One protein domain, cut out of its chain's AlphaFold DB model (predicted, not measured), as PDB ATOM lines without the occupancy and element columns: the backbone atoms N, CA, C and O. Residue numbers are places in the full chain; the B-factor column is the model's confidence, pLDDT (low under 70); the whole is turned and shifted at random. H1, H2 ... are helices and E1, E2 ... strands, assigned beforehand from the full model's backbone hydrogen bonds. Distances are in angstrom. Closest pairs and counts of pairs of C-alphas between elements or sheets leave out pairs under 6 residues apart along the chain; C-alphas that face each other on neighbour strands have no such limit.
ATOM      1  N   ARG A  30      23.495 -45.377  14.929       57.81
ATOM      2  CA  ARG A  30      24.791 -45.261  15.584       57.81
ATOM      3  C   ARG A  30      25.363 -43.967  15.036       57.81
ATOM      4  O   ARG A  30      25.727 -43.961  13.857       57.81
ATOM      5  N   PRO A  31      25.390 -42.873  15.817       58.38
ATOM      6  CA  PRO A  31      25.815 -41.596  15.287       58.38
ATOM      7  C   PRO A  31      27.259 -41.761  14.828       58.38
ATOM      8  O   PRO A  31      28.155 -42.043  15.627       58.38
ATOM      9  N   VAL A  32      27.464 -41.683  13.514       57.03
ATOM     10  CA  VAL A  32      28.788 -41.822  12.920       57.03
ATOM     11  C   VAL A  32      29.594 -40.635  13.408       57.03
ATOM     12  O   VAL A  32      29.324 -39.489  13.049       57.03
ATOM     13  N   ILE A  33      30.570 -40.914  14.265       63.75
ATOM     14  CA  ILE A  33      31.461 -39.891  14.775       63.75
ATOM     15  C   ILE A  33      32.267 -39.345  13.602       63.75
ATOM     16  O   ILE A  33      33.136 -40.015  13.038       63.75
ATOM     17  N   GLN A  34      31.981 -38.101  13.239       61.94
ATOM     18  CA  GLN A  34      32.740 -37.371  12.241       61.94
ATOM     19  C   GLN A  34      34.064 -36.918  12.865       61.94
ATOM     20  O   GLN A  34      34.185 -35.807  13.362       61.94
ATOM     21  N   LYS A  35      35.067 -37.799  12.788       72.19
ATOM     22  CA  LYS A  35      36.498 -37.529  13.003       72.19
ATOM     23  C   LYS A  35      36.962 -37.394  14.464       72.19
ATOM     24  O   LYS A  35      36.434 -36.635  15.270       72.19
ATOM     25  N   VAL A  36      38.039 -38.119  14.769       82.94
ATOM     26  CA  VAL A  36      38.819 -37.977  16.005       82.94
ATOM     27  C   VAL A  36      39.580 -36.650  15.966       82.94
ATOM     28  O   VAL A  36      40.251 -36.347  14.979       82.94
ATOM     29  N   TYR A  37      39.468 -35.862  17.033       80.88
ATOM     30  CA  TYR A  37      40.156 -34.584  17.197       80.88
ATOM     31  C   TYR A  37      41.597 -34.773  17.682       80.88
ATOM     32  O   TYR A  37      42.518 -34.196  17.113       80.88
ATOM     33  N   GLU A  38      41.794 -35.614  18.696       83.88
ATOM     34  CA  GLU A  38      43.106 -35.878  19.292       83.88
ATOM     35  C   GLU A  38      43.184 -37.334  19.758       83.88
ATOM     36  O   GLU A  38      42.177 -37.932  20.137       83.88
ATOM     37  N   THR A  39      44.373 -37.928  19.697       86.62
ATOM     38  CA  THR A  39      44.656 -39.265  20.234       86.62
ATOM     39  C   THR A  39      45.818 -39.151  21.206       86.62
ATOM     40  O   THR A  39      46.838 -38.563  20.858       86.62
ATOM     41  N   PHE A  40      45.676 -39.703  22.407       82.31
ATOM     42  CA  PHE A  40      46.690 -39.614  23.459       82.31
ATOM     43  C   PHE A  40      46.716 -40.880  24.326       82.31
ATOM     44  O   PHE A  40      45.850 -41.743  24.212       82.31
ATOM     45  N   GLY A  41      47.711 -41.009  25.206       81.44
ATOM     46  CA  GLY A  41      47.876 -42.177  26.078       81.44
ATOM     47  C   GLY A  41      48.704 -43.315  25.458       81.44
ATOM     48  O   GLY A  41      49.388 -43.112  24.454       81.44
ATOM     49  N   PRO A  42      48.705 -44.513  26.075       84.31
ATOM     50  CA  PRO A  42      49.558 -45.622  25.653       84.31
ATOM     51  C   PRO A  42      49.269 -46.084  24.221       84.31
ATOM     52  O   PRO A  42      48.117 -46.280  23.850       84.31
ATOM     53  N   VAL A  43      50.315 -46.393  23.450       79.19
ATOM     54  CA  VAL A  43      50.192 -46.837  22.043       79.19
ATOM     55  C   VAL A  43      49.292 -48.071  21.886       79.19
ATOM     56  O   VAL A  43      48.565 -48.190  20.904       79.19
ATOM     57  N   ARG A  44      49.320 -48.996  22.857       82.00
ATOM     58  CA  ARG A  44      48.492 -50.216  22.832       82.00
ATOM     59  C   ARG A  44      47.030 -49.971  23.212       82.00
ATOM     60  O   ARG A  44      46.176 -50.759  22.823       82.00
ATOM     61  N   THR A  45      46.757 -48.925  23.987       80.81
ATOM     62  CA  THR A  45      45.433 -48.604  24.539       80.81
ATOM     63  C   THR A  45      45.238 -47.084  24.542       80.81
ATOM     64  O   THR A  45      45.286 -46.463  25.609       80.81
ATOM     65  N   PRO A  46      45.106 -46.466  23.356       86.56
ATOM     66  CA  PRO A  46      44.984 -45.021  23.244       86.56
ATOM     67  C   PRO A  46      43.598 -44.538  23.680       86.56
ATOM     68  O   PRO A  46      42.596 -45.243  23.558       86.56
ATOM     69  N   PHE A  47      43.549 -43.291  24.124       84.69
ATOM     70  CA  PHE A  47      42.334 -42.518  24.320       84.69
ATOM     71  C   PHE A  47      42.102 -41.617  23.108       84.69
ATOM     72  O   PHE A  47      43.045 -41.072  22.531       84.69
ATOM     73  N   TYR A  48      40.832 -41.440  22.749       86.69
ATOM     74  CA  TYR A  48      40.414 -40.637  21.607       86.69
ATOM     75  C   TYR A  48      39.519 -39.495  22.078       86.69
ATOM     76  O   TYR A  48      38.491 -39.723  22.713       86.69
ATOM     77  N   LEU A  49      39.887 -38.266  21.733       85.06
ATOM     78  CA  LEU A  49      39.042 -37.095  21.915       85.06
ATOM     79  C   LEU A  49      38.225 -36.867  20.647       85.06
ATOM     80  O   LEU A  49      38.764 -36.806  19.541       85.06
ATOM     81  N   VAL A  50      36.919 -36.713  20.814       82.75
ATOM     82  CA  VAL A  50      35.961 -36.452  19.740       82.75
ATOM     83  C   VAL A  50      35.180 -35.198  20.097       82.75
ATOM     84  O   VAL A  50      34.701 -35.063  21.222       82.75
ATOM     85  N   ILE A  51      35.010 -34.296  19.129       79.62
ATOM     86  CA  ILE A  51      34.154 -33.119  19.289       79.62
ATOM     87  C   ILE A  51      32.816 -33.411  18.622       79.62
ATOM     88  O   ILE A  51      32.713 -33.484  17.400       79.62
ATOM     89  N   LEU A  52      31.784 -33.576  19.441       77.12
ATOM     90  CA  LEU A  52      30.417 -33.752  18.968       77.12
ATOM     91  C   LEU A  52      29.775 -32.388  18.678       77.12
ATOM     92  O   LEU A  52      30.000 -31.411  19.397       77.12
ATOM     93  N   SER A  53      28.955 -32.308  17.626       72.00
ATOM     94  CA  SER A  53      28.145 -31.112  17.377       72.00
ATOM     95  C   SER A  53      27.069 -30.959  18.458       72.00
ATOM     96  O   SER A  53      26.629 -31.933  19.069       72.00
ATOM     97  N   LYS A  54      26.604 -29.720  18.684       65.19
ATOM     98  CA  LYS A  54      25.614 -29.394  19.732       65.19
ATOM     99  C   LYS A  54      24.333 -30.239  19.669       65.19
ATOM    100  O   LYS A  54      23.683 -30.398  20.693       65.19
ATOM    101  N   SER A 142      37.366 -46.859  13.462       67.88
ATOM    102  CA  SER A 142      36.011 -46.461  13.818       67.88
ATOM    103  C   SER A 142      35.922 -46.351  15.335       67.88
ATOM    104  O   SER A 142      36.130 -47.322  16.061       67.88
ATOM    105  N   VAL A 143      35.645 -45.140  15.814       73.31
ATOM    106  CA  VAL A 143      35.391 -44.856  17.230       73.31
ATOM    107  C   VAL A 143      33.882 -44.736  17.417       73.31
ATOM    108  O   VAL A 143      33.200 -44.127  16.592       73.31
ATOM    109  N   PHE A 144      33.361 -45.325  18.492       75.31
ATOM    110  CA  PHE A 144      31.939 -45.296  18.834       75.31
ATOM    111  C   PHE A 144      31.720 -44.504  20.122       75.31
ATOM    112  O   PHE A 144      32.544 -44.550  21.033       75.31
ATOM    113  N   TYR A 145      30.604 -43.779  20.184       78.12
ATOM    114  CA  TYR A 145      30.222 -42.952  21.324       78.12
ATOM    115  C   TYR A 145      29.233 -43.737  22.185       78.12
ATOM    116  O   TYR A 145      28.207 -44.186  21.672       78.12
ATOM    117  N   ALA A 146      29.542 -43.918  23.472       81.69
ATOM    118  CA  ALA A 146      28.717 -44.671  24.415       81.69
ATOM    119  C   ALA A 146      28.312 -43.778  25.606       81.69
ATOM    120  O   ALA A 146      28.949 -43.844  26.656       81.69
ATOM    121  N   PRO A 147      27.273 -42.931  25.469       76.12
ATOM    122  CA  PRO A 147      26.919 -41.932  26.485       76.12
ATOM    123  C   PRO A 147      26.537 -42.539  27.840       76.12
ATOM    124  O   PRO A 147      26.786 -41.927  28.876       76.12
ATOM    125  N   ASP A 148      25.958 -43.741  27.834       81.12
ATOM    126  CA  ASP A 148      25.450 -44.405  29.038       81.12
ATOM    127  C   ASP A 148      26.506 -45.263  29.755       81.12
ATOM    128  O   ASP A 148      26.228 -45.824  30.816       81.12
ATOM    129  N   ILE A 149      27.713 -45.394  29.187       82.88
ATOM    130  CA  ILE A 149      28.775 -46.258  29.717       82.88
ATOM    131  C   ILE A 149      29.988 -45.390  30.092       82.88
ATOM    132  O   ILE A 149      30.890 -45.206  29.270       82.88
ATOM    133  N   PRO A 150      30.054 -44.876  31.338       80.38
ATOM    134  CA  PRO A 150      31.115 -43.960  31.768       80.38
ATOM    135  C   PRO A 150      32.510 -44.600  31.767       80.38
ATOM    136  O   PRO A 150      33.512 -43.898  31.710       80.38
ATOM    137  N   GLU A 151      32.583 -45.933  31.801       82.19
ATOM    138  CA  GLU A 151      33.837 -46.684  31.672       82.19
ATOM    139  C   GLU A 151      34.434 -46.606  30.256       82.19
ATOM    140  O   GLU A 151      35.632 -46.818  30.082       82.19
ATOM    141  N   LEU A 152      33.613 -46.299  29.243       81.06
ATOM    142  CA  LEU A 152      34.011 -46.248  27.833       81.06
ATOM    143  C   LEU A 152      34.020 -44.829  27.263       81.06
ATOM    144  O   LEU A 152      34.716 -44.558  26.287       81.06
ATOM    145  N   THR A 153      33.222 -43.918  27.811       84.56
ATOM    146  CA  THR A 153      33.128 -42.540  27.328       84.56
ATOM    147  C   THR A 153      32.849 -41.599  28.486       84.56
ATOM    148  O   THR A 153      31.908 -41.793  29.247       84.56
ATOM    149  N   ILE A 154      33.642 -40.534  28.583       82.31
ATOM    150  CA  ILE A 154      33.477 -39.508  29.610       82.31
ATOM    151  C   ILE A 154      33.291 -38.161  28.904       82.31
ATOM    152  O   ILE A 154      34.172 -37.756  28.141       82.31
ATOM    153  N   PRO A 155      32.171 -37.449  29.126       81.19
ATOM    154  CA  PRO A 155      32.001 -36.113  28.582       81.19
ATOM    155  C   PRO A 155      32.941 -35.139  29.297       81.19
ATOM    156  O   PRO A 155      32.991 -35.087  30.526       81.19
ATOM    157  N   VAL A 156      33.662 -34.330  28.522       77.62
ATOM    158  CA  VAL A 156      34.543 -33.285  29.051       77.62
ATOM    159  C   VAL A 156      34.073 -31.926  28.554       77.62
ATOM    160  O   VAL A 156      33.790 -31.740  27.370       77.62
ATOM    161  N   PHE A 157      33.993 -30.949  29.459       81.38
ATOM    162  CA  PHE A 157      33.678 -29.576  29.080       81.38
ATOM    163  C   PHE A 157      34.842 -28.949  28.316       81.38
ATOM    164  O   PHE A 157      35.971 -28.913  28.803       81.38
ATOM    165  N   TYR A 158      34.540 -28.368  27.157       75.44
ATOM    166  CA  TYR A 158      35.531 -27.717  26.297       75.44
ATOM    167  C   TYR A 158      36.375 -26.667  27.036       75.44
ATOM    168  O   TYR A 158      37.596 -26.645  26.915       75.44
ATOM    169  N   ASN A 159      35.742 -25.852  27.885       77.81
ATOM    170  CA  ASN A 159      36.445 -24.826  28.659       77.81
ATOM    171  C   ASN A 159      37.473 -25.420  29.637       77.81
ATOM    172  O   ASN A 159      38.498 -24.793  29.883       77.81
ATOM    173  N   GLN A 160      37.227 -26.623  30.168       76.00
ATOM    174  CA  GLN A 160      38.164 -27.306  31.062       76.00
ATOM    175  C   GLN A 160      39.385 -27.827  30.296       76.00
ATOM    176  O   GLN A 160      40.496 -27.735  30.808       76.00
ATOM    177  N   LEU A 161      39.194 -28.328  29.069       74.50
ATOM    178  CA  LEU A 161      40.293 -28.766  28.198       74.50
ATOM    179  C   LEU A 161      41.250 -27.605  27.900       74.50
ATOM    180  O   LEU A 161      42.466 -27.752  28.025       74.50
ATOM    181  N   ILE A 162      40.693 -26.433  27.571       70.50
ATOM    182  CA  ILE A 162      41.482 -25.222  27.310       70.50
ATOM    183  C   ILE A 162      42.176 -24.736  28.585       70.50
ATOM    184  O   ILE A 162      43.375 -24.479  28.565       70.50
ATOM    185  N   ALA A 163      41.440 -24.613  29.694       70.56
ATOM    186  CA  ALA A 163      41.980 -24.088  30.949       70.56
ATOM    187  C   ALA A 163      43.110 -24.961  31.513       70.56
ATOM    188  O   ALA A 163      44.062 -24.438  32.087       70.56
ATOM    189  N   ASN A 164      43.023 -26.277  31.320       68.25
ATOM    190  CA  ASN A 164      44.009 -27.227  31.821       68.25
ATOM    191  C   ASN A 164      45.153 -27.499  30.827       68.25
ATOM    192  O   ASN A 164      45.989 -28.346  31.128       68.25
ATOM    193  N   ASN A 165      45.198 -26.827  29.663       62.06
ATOM    194  CA  ASN A 165      46.164 -27.097  28.587       62.06
ATOM    195  C   ASN A 165      46.342 -28.604  28.333       62.06
ATOM    196  O   ASN A 165      47.462 -29.086  28.208       62.06
ATOM    197  N   THR A 166      45.249 -29.372  28.247       64.44
ATOM    198  CA  THR A 166      45.314 -30.841  28.094       64.44
ATOM    199  C   THR A 166      45.842 -31.301  26.733       64.44
ATOM    200  O   THR A 166      45.681 -32.469  26.395       64.44
ATOM    201  N   LYS A 167      46.448 -30.400  25.951       64.31
ATOM    202  CA  LYS A 167      47.220 -30.732  24.759       64.31
ATOM    203  C   LYS A 167      48.237 -31.786  25.182       64.31
ATOM    204  O   LYS A 167      49.066 -31.506  26.049       64.31
TER     205      LYS A 167
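This is residues 30 to 54 and 142 to 167 of the 185 residues of an uncharacterized protein of Schistosoma mattheei (UniProt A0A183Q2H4). This is a piece with little regular structure: a small hairpin of two strands, E1 and E2, whose loop, residues 41 to 46, sticks out, and a long winding stretch, residues 142 to 157, that leads to one short helix, H1. Residues 159 to 166, of which 159 to 163 belong to H1, stick out too. The 51 printed residues hold E1, E2 and H1 in that order, mixed in class, with 15 residues in named elements. The whole is only just compact, close to loose, with a radius of gyration of the C-alphas of 11.5 A and spans of 31 by 31 by 21 A.

E1, residues 36 to 40, and E2, residues 47 to 50, form an antiparallel hairpin at 157 degrees, joined by a short link. N 37 and O 49 are 2.8 A apart and N 47 and O 40 are 2.8 A apart, both within hydrogen-bond range. H1, residues 158 to 163, is apart from E1; its O i to N i+4 pairs are within hydrogen-bond range.

E1 begins at C-alpha 36 (38.819, -37.977, 16.005) and spans 11.0 A; E2 spans 9.9 A. H1 spans 8.7 A and ends at C-alpha 163 (41.980, -24.088, 30.949).

Residues 55 to 141 are not printed, and C-alphas 54 and 142 are 20.8 A apart across the cut. The model's pLDDT is under 70 at residues 30 to 34, 54, 142 and 164 to 167.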